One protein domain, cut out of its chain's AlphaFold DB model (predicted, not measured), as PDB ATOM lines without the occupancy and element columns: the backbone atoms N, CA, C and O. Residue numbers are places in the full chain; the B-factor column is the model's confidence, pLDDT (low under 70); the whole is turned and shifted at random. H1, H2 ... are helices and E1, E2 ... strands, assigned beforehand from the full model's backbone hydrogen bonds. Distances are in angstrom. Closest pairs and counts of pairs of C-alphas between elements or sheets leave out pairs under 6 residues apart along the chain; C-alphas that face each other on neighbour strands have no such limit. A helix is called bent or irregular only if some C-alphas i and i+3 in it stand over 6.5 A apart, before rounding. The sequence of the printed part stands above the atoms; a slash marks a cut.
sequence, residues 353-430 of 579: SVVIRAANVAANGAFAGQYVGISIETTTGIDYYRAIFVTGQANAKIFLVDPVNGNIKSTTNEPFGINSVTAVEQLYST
ATOM      1  N   SER A 353      15.292 -33.757  37.241       70.56
ATOM      2  CA  SER A 353      15.821 -35.090  37.537       70.56
ATOM      3  C   SER A 353      17.040 -34.983  38.456       70.56
ATOM      4  O   SER A 353      18.010 -34.297  38.126       70.56
ATOM      5  N   VAL A 354      17.008 -35.664  39.600       79.94
ATOM      6  CA  VAL A 354      18.089 -35.689  40.597       79.94
ATOM      7  C   VAL A 354      18.417 -37.116  41.025       79.94
ATOM      8  O   VAL A 354      17.570 -38.002  40.979       79.94
ATOM      9  N   VAL A 355      19.639 -37.324  41.516       83.19
ATOM     10  CA  VAL A 355      20.000 -38.497  42.325       83.19
ATOM     11  C   VAL A 355      20.317 -38.022  43.738       83.19
ATOM     12  O   VAL A 355      21.090 -37.080  43.925       83.19
ATOM     13  N   ILE A 356      19.717 -38.651  44.746       83.88
ATOM     14  CA  ILE A 356      19.953 -38.290  46.149       83.88
ATOM     15  C   ILE A 356      21.214 -39.012  46.625       83.88
ATOM     16  O   ILE A 356      21.378 -40.208  46.386       83.88
ATOM     17  N   ARG A 357      22.105 -38.299  47.319       90.81
ATOM     18  CA  ARG A 357      23.340 -38.854  47.885       90.81
ATOM     19  C   ARG A 357      23.491 -38.437  49.341       90.81
ATOM     20  O   ARG A 357      23.455 -37.246  49.647       90.81
ATOM     21  N   ALA A 358      23.724 -39.399  50.227       84.06
ATOM     22  CA  ALA A 358      24.126 -39.116  51.597       84.06
ATOM     23  C   ALA A 358      25.477 -38.383  51.598       84.06
ATOM     24  O   ALA A 358      26.411 -38.762  50.883       84.06
ATOM     25  N   ALA A 359      25.599 -37.327  52.404       83.88
ATOM     26  CA  ALA A 359      26.836 -36.551  52.483       83.88
ATOM     27  C   ALA A 359      28.032 -37.460  52.829       83.88
ATOM     28  O   ALA A 359      27.923 -38.365  53.660       83.88
ATOM     29  N   ASN A 360      29.178 -37.234  52.187       89.56
ATOM     30  CA  ASN A 360      30.378 -38.043  52.401       89.56
ATOM     31  C   ASN A 360      31.145 -37.566  53.646       89.56
ATOM     32  O   ASN A 360      32.224 -36.987  53.539       89.56
ATOM     33  N   VAL A 361      30.532 -37.745  54.817       85.69
ATOM     34  CA  VAL A 361      31.038 -37.318  56.127       85.69
ATOM     35  C   VAL A 361      30.950 -38.471  57.123       85.69
ATOM     36  O   VAL A 361      30.010 -39.260  57.070       85.69
ATOM     37  N   ALA A 362      31.903 -38.553  58.055       85.75
ATOM     38  CA  ALA A 362      32.013 -39.673  58.997       85.75
ATOM     39  C   ALA A 362      30.749 -39.895  59.856       85.75
ATOM     40  O   ALA A 362      30.433 -41.034  60.187       85.75
ATOM     41  N   ALA A 363      29.992 -38.832  60.153       89.12
ATOM     42  CA  ALA A 363      28.730 -38.905  60.896       89.12
ATOM     43  C   ALA A 363      27.646 -39.764  60.209       89.12
ATOM     44  O   ALA A 363      26.782 -40.302  60.890       89.12
ATOM     45  N   ASN A 364      27.717 -39.951  58.884       74.00
ATOM     46  CA  ASN A 364      26.796 -40.821  58.142       74.00
ATOM     47  C   ASN A 364      27.216 -42.306  58.164       74.00
ATOM     48  O   ASN A 364      26.540 -43.144  57.566       74.00
ATOM     49  N   GLY A 365      28.322 -42.648  58.837       93.44
ATOM     50  CA  GLY A 365      28.777 -44.024  59.033       93.44
ATOM     51  C   GLY A 365      28.912 -44.804  57.724       93.44
ATOM     52  O   GLY A 365      29.505 -44.324  56.758       93.44
ATOM     53  N   ALA A 366      28.325 -46.003  57.677       91.81
ATOM     54  CA  ALA A 366      28.335 -46.864  56.493       91.81
ATOM     55  C   ALA A 366      27.645 -46.241  55.261       91.81
ATOM     56  O   ALA A 366      27.965 -46.617  54.135       91.81
ATOM     57  N   PHE A 367      26.740 -45.276  55.457       91.00
ATOM     58  CA  PHE A 367      26.011 -44.601  54.380       91.00
ATOM     59  C   PHE A 367      26.778 -43.409  53.790       91.00
ATOM     60  O   PHE A 367      26.328 -42.821  52.808       91.00
ATOM     61  N   ALA A 368      27.931 -43.029  54.355       91.88
ATOM     62  CA  ALA A 368      28.708 -41.881  53.896       91.88
ATOM     63  C   ALA A 368      29.028 -41.973  52.392       91.88
ATOM     64  O   ALA A 368      29.715 -42.880  51.923       91.88
ATOM     65  N   GLY A 369      28.498 -41.026  51.615       88.62
ATOM     66  CA  GLY A 369      28.704 -40.969  50.172       88.62
ATOM     67  C   GLY A 369      27.923 -41.993  49.339       88.62
ATOM     68  O   GLY A 369      28.123 -41.990  48.120       88.62
ATOM     69  N   GLN A 370      27.058 -42.819  49.942       94.44
ATOM     70  CA  GLN A 370      26.123 -43.707  49.237       94.44
ATOM     71  C   GLN A 370      24.961 -42.915  48.612       94.44
ATOM     72  O   GLN A 370      24.679 -41.779  49.001       94.44
ATOM     73  N   TYR A 371      24.298 -43.506  47.623       91.62
ATOM     74  CA  TYR A 371      23.181 -42.907  46.888       91.62
ATOM     75  C   TYR A 371      21.859 -43.559  47.289       91.62
ATOM     76  O   TYR A 371      21.871 -44.673  47.799       91.62
ATOM     77  N   VAL A 372      20.725 -42.903  47.049       86.12
ATOM     78  CA  VAL A 372      19.409 -43.540  47.193       86.12
ATOM     79  C   VAL A 372      19.091 -44.314  45.913       86.12
ATOM     80  O   VAL A 372      18.980 -43.743  44.829       86.12
ATOM     81  N   GLY A 373      18.979 -45.629  46.051       88.62
ATOM     82  CA  GLY A 373      18.404 -46.542  45.071       88.62
ATOM     83  C   GLY A 373      17.030 -47.026  45.533       88.62
ATOM     84  O   GLY A 373      16.493 -46.566  46.544       88.62
ATOM     85  N   ILE A 374      16.470 -47.983  44.799       83.06
ATOM     86  CA  ILE A 374      15.217 -48.649  45.157       83.06
ATOM     87  C   ILE A 374      15.423 -50.162  45.085       83.06
ATOM     88  O   ILE A 374      16.070 -50.655  44.165       83.06
ATOM     89  N   SER A 375      14.867 -50.878  46.060       86.19
ATOM     90  CA  SER A 375      14.731 -52.334  46.060       86.19
ATOM     91  C   SER A 375      13.258 -52.698  45.964       86.19
ATOM     92  O   SER A 375      12.426 -52.044  46.592       86.19
ATOM     93  N   ILE A 376      12.946 -53.756  45.222       79.25
ATOM     94  CA  ILE A 376      11.600 -54.329  45.163       79.25
ATOM     95  C   ILE A 376      11.513 -55.437  46.215       79.25
ATOM     96  O   ILE A 376      12.411 -56.273  46.313       79.25
ATOM     97  N   GLU A 377      10.453 -55.427  47.016       79.94
ATOM     98  CA  GLU A 377      10.132 -56.463  47.995       79.94
ATOM     99  C   GLU A 377       8.722 -56.989  47.699       79.94
ATOM    100  O   GLU A 377       7.723 -56.352  48.029       79.94
ATOM    101  N   THR A 378       8.627 -58.138  47.028       77.12
ATOM    102  CA  THR A 378       7.341 -58.750  46.663       77.12
ATOM    103  C   THR A 378       6.764 -59.512  47.856       77.12
ATOM    104  O   THR A 378       7.248 -60.587  48.210       77.12
ATOM    105  N   THR A 379       5.696 -58.993  48.463       73.81
ATOM    106  CA  THR A 379       4.971 -59.666  49.554       73.81
ATOM    107  C   THR A 379       3.544 -59.966  49.111       73.81
ATOM    108  O   THR A 379       2.832 -59.089  48.629       73.81
ATOM    109  N   THR A 380       3.101 -61.220  49.253       82.25
ATOM    110  CA  THR A 380       1.745 -61.675  48.859       82.25
ATOM    111  C   THR A 380       1.347 -61.370  47.400       82.25
ATOM    112  O   THR A 380       0.166 -61.247  47.095       82.25
ATOM    113  N   GLY A 381       2.322 -61.264  46.487       70.50
ATOM    114  CA  GLY A 381       2.085 -60.907  45.080       70.50
ATOM    115  C   GLY A 381       1.894 -59.406  44.821       70.50
ATOM    116  O   GLY A 381       1.508 -59.030  43.719       70.50
ATOM    117  N   ILE A 382       2.162 -58.560  45.820       59.34
ATOM    118  CA  ILE A 382       2.214 -57.101  45.703       59.34
ATOM    119  C   ILE A 382       3.680 -56.675  45.811       59.34
ATOM    120  O   ILE A 382       4.373 -57.060  46.755       59.34
ATOM    121  N   ASP A 383       4.144 -55.878  44.852       65.81
ATOM    122  CA  ASP A 383       5.494 -55.320  44.844       65.81
ATOM    123  C   ASP A 383       5.559 -54.035  45.672       65.81
ATOM    124  O   ASP A 383       4.887 -53.047  45.372       65.81
ATOM    125  N   TYR A 384       6.401 -54.036  46.705       69.56
ATOM    126  CA  TYR A 384       6.682 -52.861  47.522       69.56
ATOM    127  C   TYR A 384       8.044 -52.277  47.140       69.56
ATOM    128  O   TYR A 384       9.075 -52.933  47.282       69.56
ATOM    129  N   TYR A 385       8.069 -51.026  46.678       70.88
ATOM    130  CA  TYR A 385       9.299 -50.349  46.265       70.88
ATOM    131  C   TYR A 385       9.880 -49.578  47.445       70.88
ATOM    132  O   TYR A 385       9.375 -48.528  47.841       70.88
ATOM    133  N   ARG A 386      10.954 -50.102  48.026       80.00
ATOM    134  CA  ARG A 386      11.608 -49.554  49.213       80.00
ATOM    135  C   ARG A 386      12.817 -48.714  48.825       80.00
ATOM    136  O   ARG A 386      13.690 -49.186  48.096       80.00
ATOM    137  N   ALA A 387      12.915 -47.496  49.354       80.06
ATOM    138  CA  ALA A 387      14.130 -46.697  49.215       80.06
ATOM    139  C   ALA A 387      15.274 -47.335  50.026       80.06
ATOM    140  O   ALA A 387      15.120 -47.631  51.213       80.06
ATOM    141  N   ILE A 388      16.426 -47.547  49.388       89.06
ATOM    142  CA  ILE A 388      17.621 -48.136  50.012       89.06
ATOM    143  C   ILE A 388      18.863 -47.305  49.695       89.06
ATOM    144  O   ILE A 388      18.917 -46.629  48.670       89.06
ATOM    145  N   PHE A 389      19.893 -47.376  50.540       90.00
ATOM    146  CA  PHE A 389      21.198 -46.827  50.178       90.00
ATOM    147  C   PHE A 389      22.002 -47.829  49.341       90.00
ATOM    148  O   PHE A 389      22.079 -49.012  49.672       90.00
ATOM    149  N   VAL A 390      22.600 -47.344  48.254       91.56
ATOM    150  CA  VAL A 390      23.374 -48.124  47.281       91.56
ATOM    151  C   VAL A 390      24.748 -47.506  47.042       91.56
ATOM    152  O   VAL A 390      24.947 -46.287  47.098       91.56
ATOM    153  N   THR A 391      25.729 -48.355  46.747       94.44
ATOM    154  CA  THR A 391      27.084 -47.929  46.392       94.44
ATOM    155  C   THR A 391      27.179 -47.616  44.898       94.44
ATOM    156  O   THR A 391      26.788 -48.413  44.050       94.44
ATOM    157  N   GLY A 392      27.749 -46.452  44.570       87.69
ATOM    158  CA  GLY A 392      27.956 -46.002  43.190       87.69
ATOM    159  C   GLY A 392      26.726 -45.346  42.549       87.69
ATOM    160  O   GLY A 392      25.600 -45.811  42.683       87.69
ATOM    161  N   GLN A 393      26.962 -44.260  41.809       86.12
ATOM    162  CA  GLN A 393      25.901 -43.448  41.201       86.12
ATOM    163  C   GLN A 393      25.079 -44.199  40.143       86.12
ATOM    164  O   GLN A 393      23.905 -43.900  39.977       86.12
ATOM    165  N   ALA A 394      25.669 -45.181  39.455       81.19
ATOM    166  CA  ALA A 394      24.983 -45.971  38.428       81.19
ATOM    167  C   ALA A 394      23.844 -46.848  38.983       81.19
ATOM    168  O   ALA A 394      22.961 -47.233  38.229       81.19
ATOM    169  N   ASN A 395      23.858 -47.138  40.289       84.19
ATOM    170  CA  ASN A 395      22.813 -47.905  40.972       84.19
ATOM    171  C   ASN A 395      21.741 -46.998  41.609       84.19
ATOM    172  O   ASN A 395      20.749 -47.493  42.142       84.19
ATOM    173  N   ALA A 396      21.950 -45.675  41.609       86.62
ATOM    174  CA  ALA A 396      21.011 -44.713  42.174       86.62
ATOM    175  C   ALA A 396      19.747 -44.625  41.310       86.62
ATOM    176  O   ALA A 396      19.834 -44.611  40.082       86.62
ATOM    177  N   LYS A 397      18.577 -44.485  41.940       85.44
ATOM    178  CA  LYS A 397      17.354 -44.157  41.201       85.44
ATOM    179  C   LYS A 397      17.340 -42.649  40.934       85.44
ATOM    180  O   LYS A 397      17.771 -41.851  41.770       85.44
ATOM    181  N   ILE A 398      16.856 -42.267  39.756       81.25
ATOM    182  CA  ILE A 398      16.524 -40.877  39.444       81.25
ATOM    183  C   ILE A 398      15.179 -40.553  40.100       81.25
ATOM    184  O   ILE A 398      14.251 -41.357  40.058       81.25
ATOM    185  N   PHE A 399      15.075 -39.363  40.674       81.56
ATOM    186  CA  PHE A 399      13.849 -38.807  41.235       81.56
ATOM    187  C   PHE A 399      13.534 -37.473  40.563       81.56
ATOM    188  O   PHE A 399      14.447 -36.774  40.122       81.56
ATOM    189  N   LEU A 400      12.258 -37.099  40.505       73.56
ATOM    190  CA  LEU A 400      11.840 -35.777  40.045       73.56
ATOM    191  C   LEU A 400      11.655 -34.856  41.246       73.56
ATOM    192  O   LEU A 400      10.937 -35.193  42.184       73.56
ATOM    193  N   VAL A 401      12.274 -33.679  41.207       72.00
ATOM    194  CA  VAL A 401      11.964 -32.587  42.134       72.00
ATOM    195  C   VAL A 401      10.924 -31.694  41.480       72.00
ATOM    196  O   VAL A 401      11.183 -31.084  40.438       72.00
ATOM    197  N   ASP A 402       9.756 -31.623  42.110       62.91
ATOM    198  CA  ASP A 402       8.704 -30.663  41.803       62.91
ATOM    199  C   ASP A 402       9.222 -29.245  42.115       62.91
ATOM    200  O   ASP A 402       9.502 -28.927  43.274       62.91
ATOM    201  N   PRO A 403       9.397 -28.379  41.106       56.69
ATOM    202  CA  PRO A 403      10.085 -27.108  41.286       56.69
ATOM    203  C   PRO A 403       9.193 -26.013  41.881       56.69
ATOM    204  O   PRO A 403       9.682 -24.909  42.096       56.69
ATOM    205  N   VAL A 404       7.910 -26.284  42.153       55.88
ATOM    206  CA  VAL A 404       6.986 -25.324  42.786       55.88
ATOM    207  C   VAL A 404       6.972 -25.484  44.310       55.88
ATOM    208  O   VAL A 404       6.790 -24.510  45.044       55.88
ATOM    209  N   ASN A 405       7.151 -26.714  44.797       65.62
ATOM    210  CA  ASN A 405       7.024 -27.058  46.218       65.62
ATOM    211  C   ASN A 405       8.230 -27.820  46.805       65.62
ATOM    212  O   ASN A 405       8.265 -28.016  48.015       65.62
ATOM    213  N   GLY A 406       9.213 -28.219  45.992       66.75
ATOM    214  CA  GLY A 406      10.401 -28.958  46.430       66.75
ATOM    215  C   GLY A 406      10.163 -30.446  46.706       66.75
ATOM    216  O   GLY A 406      11.097 -31.142  47.104       66.75
ATOM    217  N   ASN A 407       8.945 -30.959  46.493       71.12
ATOM    218  CA  ASN A 407       8.628 -32.363  46.733       71.12
ATOM    219  C   ASN A 407       9.441 -33.261  45.803       71.12
ATOM    220  O   ASN A 407       9.393 -33.123  44.578       71.12
ATOM    221  N   ILE A 408      10.135 -34.226  46.396       69.75
ATOM    222  CA  ILE A 408      10.807 -35.288  45.658       69.75
ATOM    223  C   ILE A 408       9.788 -36.399  45.389       69.75
ATOM    224  O   ILE A 408       9.114 -36.868  46.305       69.75
ATOM    225  N   LYS A 409       9.685 -36.810  44.127       74.69
ATOM    226  CA  LYS A 409       8.748 -37.814  43.612       74.69
ATOM    227  C   LYS A 409       9.492 -38.849  42.766       74.69
ATOM    228  O   LYS A 409      10.647 -38.636  42.381       74.69
ATOM    229  N   SER A 410       8.838 -39.960  42.445       69.94
ATOM    230  CA  SER A 410       9.330 -40.902  41.433       69.94
ATOM    231  C   SER A 410       9.456 -40.233  40.050       69.94
ATOM    232  O   SER A 410       8.919 -39.148  39.804       69.94
ATOM    233  N   THR A 411      10.129 -40.897  39.107       70.94
ATOM    234  CA  THR A 411      10.125 -40.522  37.676       70.94
ATOM    235  C   THR A 411       8.735 -40.529  37.036       70.94
ATOM    236  O   THR A 411       8.541 -39.934  35.982       70.94
ATOM    237  N   THR A 412       7.773 -41.167  37.695       59.78
ATOM    238  CA  THR A 412       6.353 -41.290  37.347       59.78
ATOM    239  C   THR A 412       5.466 -40.331  38.165       59.78
ATOM    240  O   THR A 412       4.246 -40.447  38.142       59.78
ATOM    241  N   ASN A 413       6.062 -39.328  38.836       60.38
ATOM    242  CA  ASN A 413       5.389 -38.262  39.602       60.38
ATOM    243  C   ASN A 413       4.581 -38.757  40.829       60.38
ATOM    244  O   ASN A 413       3.743 -38.028  41.361       60.38
ATOM    245  N   GLU A 414       4.874 -39.954  41.340       62.38
ATOM    246  CA  GLU A 414       4.262 -40.485  42.564       62.38
ATOM    247  C   GLU A 414       5.029 -40.029  43.821       62.38
ATOM    248  O   GLU A 414       6.263 -39.924  43.795       62.38
ATOM    249  N   PRO A 415       4.335 -39.761  44.941       63.44
ATOM    250  CA  PRO A 415       4.977 -39.410  46.202       63.44
ATOM    251  C   PRO A 415       5.661 -40.618  46.867       63.44
ATOM    252  O   PRO A 415       5.434 -41.781  46.530       63.44
ATOM    253  N   PHE A 416       6.475 -40.340  47.884       58.22
ATOM    254  CA  PHE A 416       6.873 -41.364  48.848       58.22
ATOM    255  C   PHE A 416       5.763 -41.575  49.884       58.22
ATOM    256  O   PHE A 416       5.259 -40.616  50.467       58.22
ATOM    257  N   GLY A 417       5.414 -42.834  50.132       58.47
ATOM    258  CA  GLY A 417       4.608 -43.263  51.268       58.47
ATOM    259  C   GLY A 417       5.483 -43.738  52.431       58.47
ATOM    260  O   GLY A 417       6.626 -44.160  52.254       58.47
ATOM    261  N   ILE A 418       4.928 -43.716  53.639       48.34
ATOM    262  CA  ILE A 418       5.526 -44.348  54.820       48.34
ATOM    263  C   ILE A 418       4.597 -45.487  55.230       48.34
ATOM    264  O   ILE A 418       3.394 -45.273  55.377       48.34
ATOM    265  N   ASN A 419       5.142 -46.688  55.423       46.69
ATOM    266  CA  ASN A 419       4.387 -47.791  56.016       46.69
ATOM    267  C   ASN A 419       4.701 -47.856  57.517       46.69
ATOM    268  O   ASN A 419       5.853 -48.048  57.900       46.69
ATOM    269  N   SER A 420       3.681 -47.699  58.360       44.38
ATOM    270  CA  SER A 420       3.801 -47.680  59.827       44.38
ATOM    271  C   SER A 420       3.606 -49.051  60.492       44.38
ATOM    272  O   SER A 420       3.555 -49.143  61.716       44.38
ATOM    273  N   VAL A 421       3.480 -50.130  59.710       46.69
ATOM    274  CA  VAL A 421       3.041 -51.455  60.198       46.69
ATOM    275  C   VAL A 421       4.080 -52.184  61.075       46.69
ATOM    276  O   VAL A 421       3.735 -53.144  61.760       46.69
ATOM    277  N   THR A 422       5.332 -51.717  61.146       44.03
ATOM    278  CA  THR A 422       6.312 -52.180  62.152       44.03
ATOM    279  C   THR A 422       7.106 -51.005  62.728       44.03
ATOM    280  O   THR A 422       7.179 -49.947  62.112       44.03
ATOM    281  N   ALA A 423       7.718 -51.186  63.905       40.66
ATOM    282  CA  ALA A 423       8.395 -50.136  64.687       40.66
ATOM    283  C   ALA A 423       9.711 -49.583  64.080       40.66
ATOM    284  O   ALA A 423      10.556 -49.048  64.796       40.66
ATOM    285  N   VAL A 424       9.896 -49.724  62.767       43.69
ATOM    286  CA  VAL A 424      10.952 -49.087  61.981       43.69
ATOM    287  C   VAL A 424      10.261 -48.406  60.807       43.69
ATOM    288  O   VAL A 424       9.820 -49.082  59.880       43.69
ATOM    289  N   GLU A 425      10.155 -47.078  60.852       45.03
ATOM    290  CA  GLU A 425       9.586 -46.292  59.757       45.03
ATOM    291  C   GLU A 425      10.422 -46.509  58.488       45.03
ATOM    292  O   GLU A 425      11.613 -46.193  58.439       45.03
ATOM    293  N   GLN A 426       9.804 -47.092  57.462       52.62
ATOM    294  CA  GLN A 426      10.441 -47.339  56.173       52.62
ATOM    295  C   GLN A 426       9.786 -46.469  55.103       52.62
ATOM    296  O   GLN A 426       8.560 -46.354  55.034       52.62
ATOM    297  N   LEU A 427      10.629 -45.857  54.269       45.12
ATOM    298  CA  LEU A 427      10.206 -45.024  53.152       45.12
ATOM    299  C   LEU A 427       9.961 -45.913  51.926       45.12
ATOM    300  O   LEU A 427      10.893 -46.521  51.383       45.12
ATOM    301  N   TYR A 428       8.711 -45.972  51.486       46.78
ATOM    302  CA  TYR A 428       8.304 -46.655  50.266       46.78
ATOM    303  C   TYR A 428       8.057 -45.604  49.192       46.78
ATOM    304  O   TYR A 428       7.460 -44.565  49.454       46.78
ATOM    305  N   SER A 429       8.493 -45.848  47.967       42.06
ATOM    306  CA  SER A 429       7.974 -45.099  46.828       42.06
ATOM    307  C   SER A 429       6.742 -45.848  46.332       42.06
ATOM    308  O   SER A 429       6.802 -47.064  46.163       42.06
ATOM    309  N   THR A 430       5.614 -45.177  46.107       41.38
ATOM    310  CA  THR A 430       4.467 -45.829  45.457       41.38
ATOM    311  C   THR A 430       4.694 -45.850  43.950       41.38
ATOM    312  O   THR A 430       3.927 -45.238  43.218       41.38
TER     313      THR A 430
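What this domain is: This is residues 353 to 430 of the 579 residues of an uncharacterized protein of Dactylellina haptotyla (strain CBS 200.50) (UniProt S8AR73). A long, twisted hairpin, E1 and E2, makes a ribbon, and a second, shorter hairpin, E4 and E5, crosses it with E5 beside E2, so that the four strands form one strongly twisted sheet. A short helix, H1, lies by one end of the ribbon, and E3 with its short pairings forms a separate small patch away from the sheet; the turn at residues 420 to 425 sticks out. The printed part has 78 residues with one named helix and five named strands, in the order H1 E1 E2 E3 E4 E5, and the sheet order is E1 - E2 - E5 - E4, all antiparallel. The class is mostly strand, with under half of the residues in named elements. The whole is only just compact, close to loose, with a radius of gyration of the C-alphas of 13.4 A and spans of 37 by 31 by 23 A.

Where its parts are: Begin at Ser 353 and read on to C-alpha 362 at (32.013, -39.673, 58.997), where H1 starts, residues 362 to 367, 9.0 A long. H1 is irregular: C-alphas 363 and 366 are 9.1 A apart. Next find C-alpha 371 at (23.181, -42.907, 46.888), from which E1, residues 371 to 379, runs 24.9 A. E2, residues 382 to 390, runs 23.0 A and bends by 53 degrees at residue 387. E3 is residues 399 to 401, E4 residues 416 to 419, and E5 residues 426 to 429, ending at C-alpha 429 at (7.974, -45.099, 46.828).

How they stand to each other: Look first at the hairpin E1 and E2, antiparallel at 154 degrees, where N 371 and O 390 are 2.9 A apart. E2 and E5 are antiparallel at 110 degrees, with N 429 and O 385 at 2.8 A. The hairpin E4 and E5 is antiparallel at 140 degrees, with N 417 and O 428 at 2.8 A. E1 and E4 are the edge strands. H1 is not on the sheet; its closest C-alphas to E2 are those of Phe 367 and Phe 389, 6.8 A apart. In H1, 0 of 2 O i to N i+4 pairs are within hydrogen-bond range, and 2 of 3 O i to N i+3 pairs. E3 pairs with no named strand, but residues 399 to 400 pair antiparallel with residues 353 to 354, and residues 400 to 401 with 408 to 409. E3 is apart from E1, E2, E4 and E5.

The domain as a whole: The C-alphas farthest apart are those of Ala 362 and Gly 381, 39.2 A. The printed part has no cut. The link from E3 to E4, 14 residues, is long. Mean pLDDT of the printed part is 72.8, and residues 412 to 430 are among those under 70.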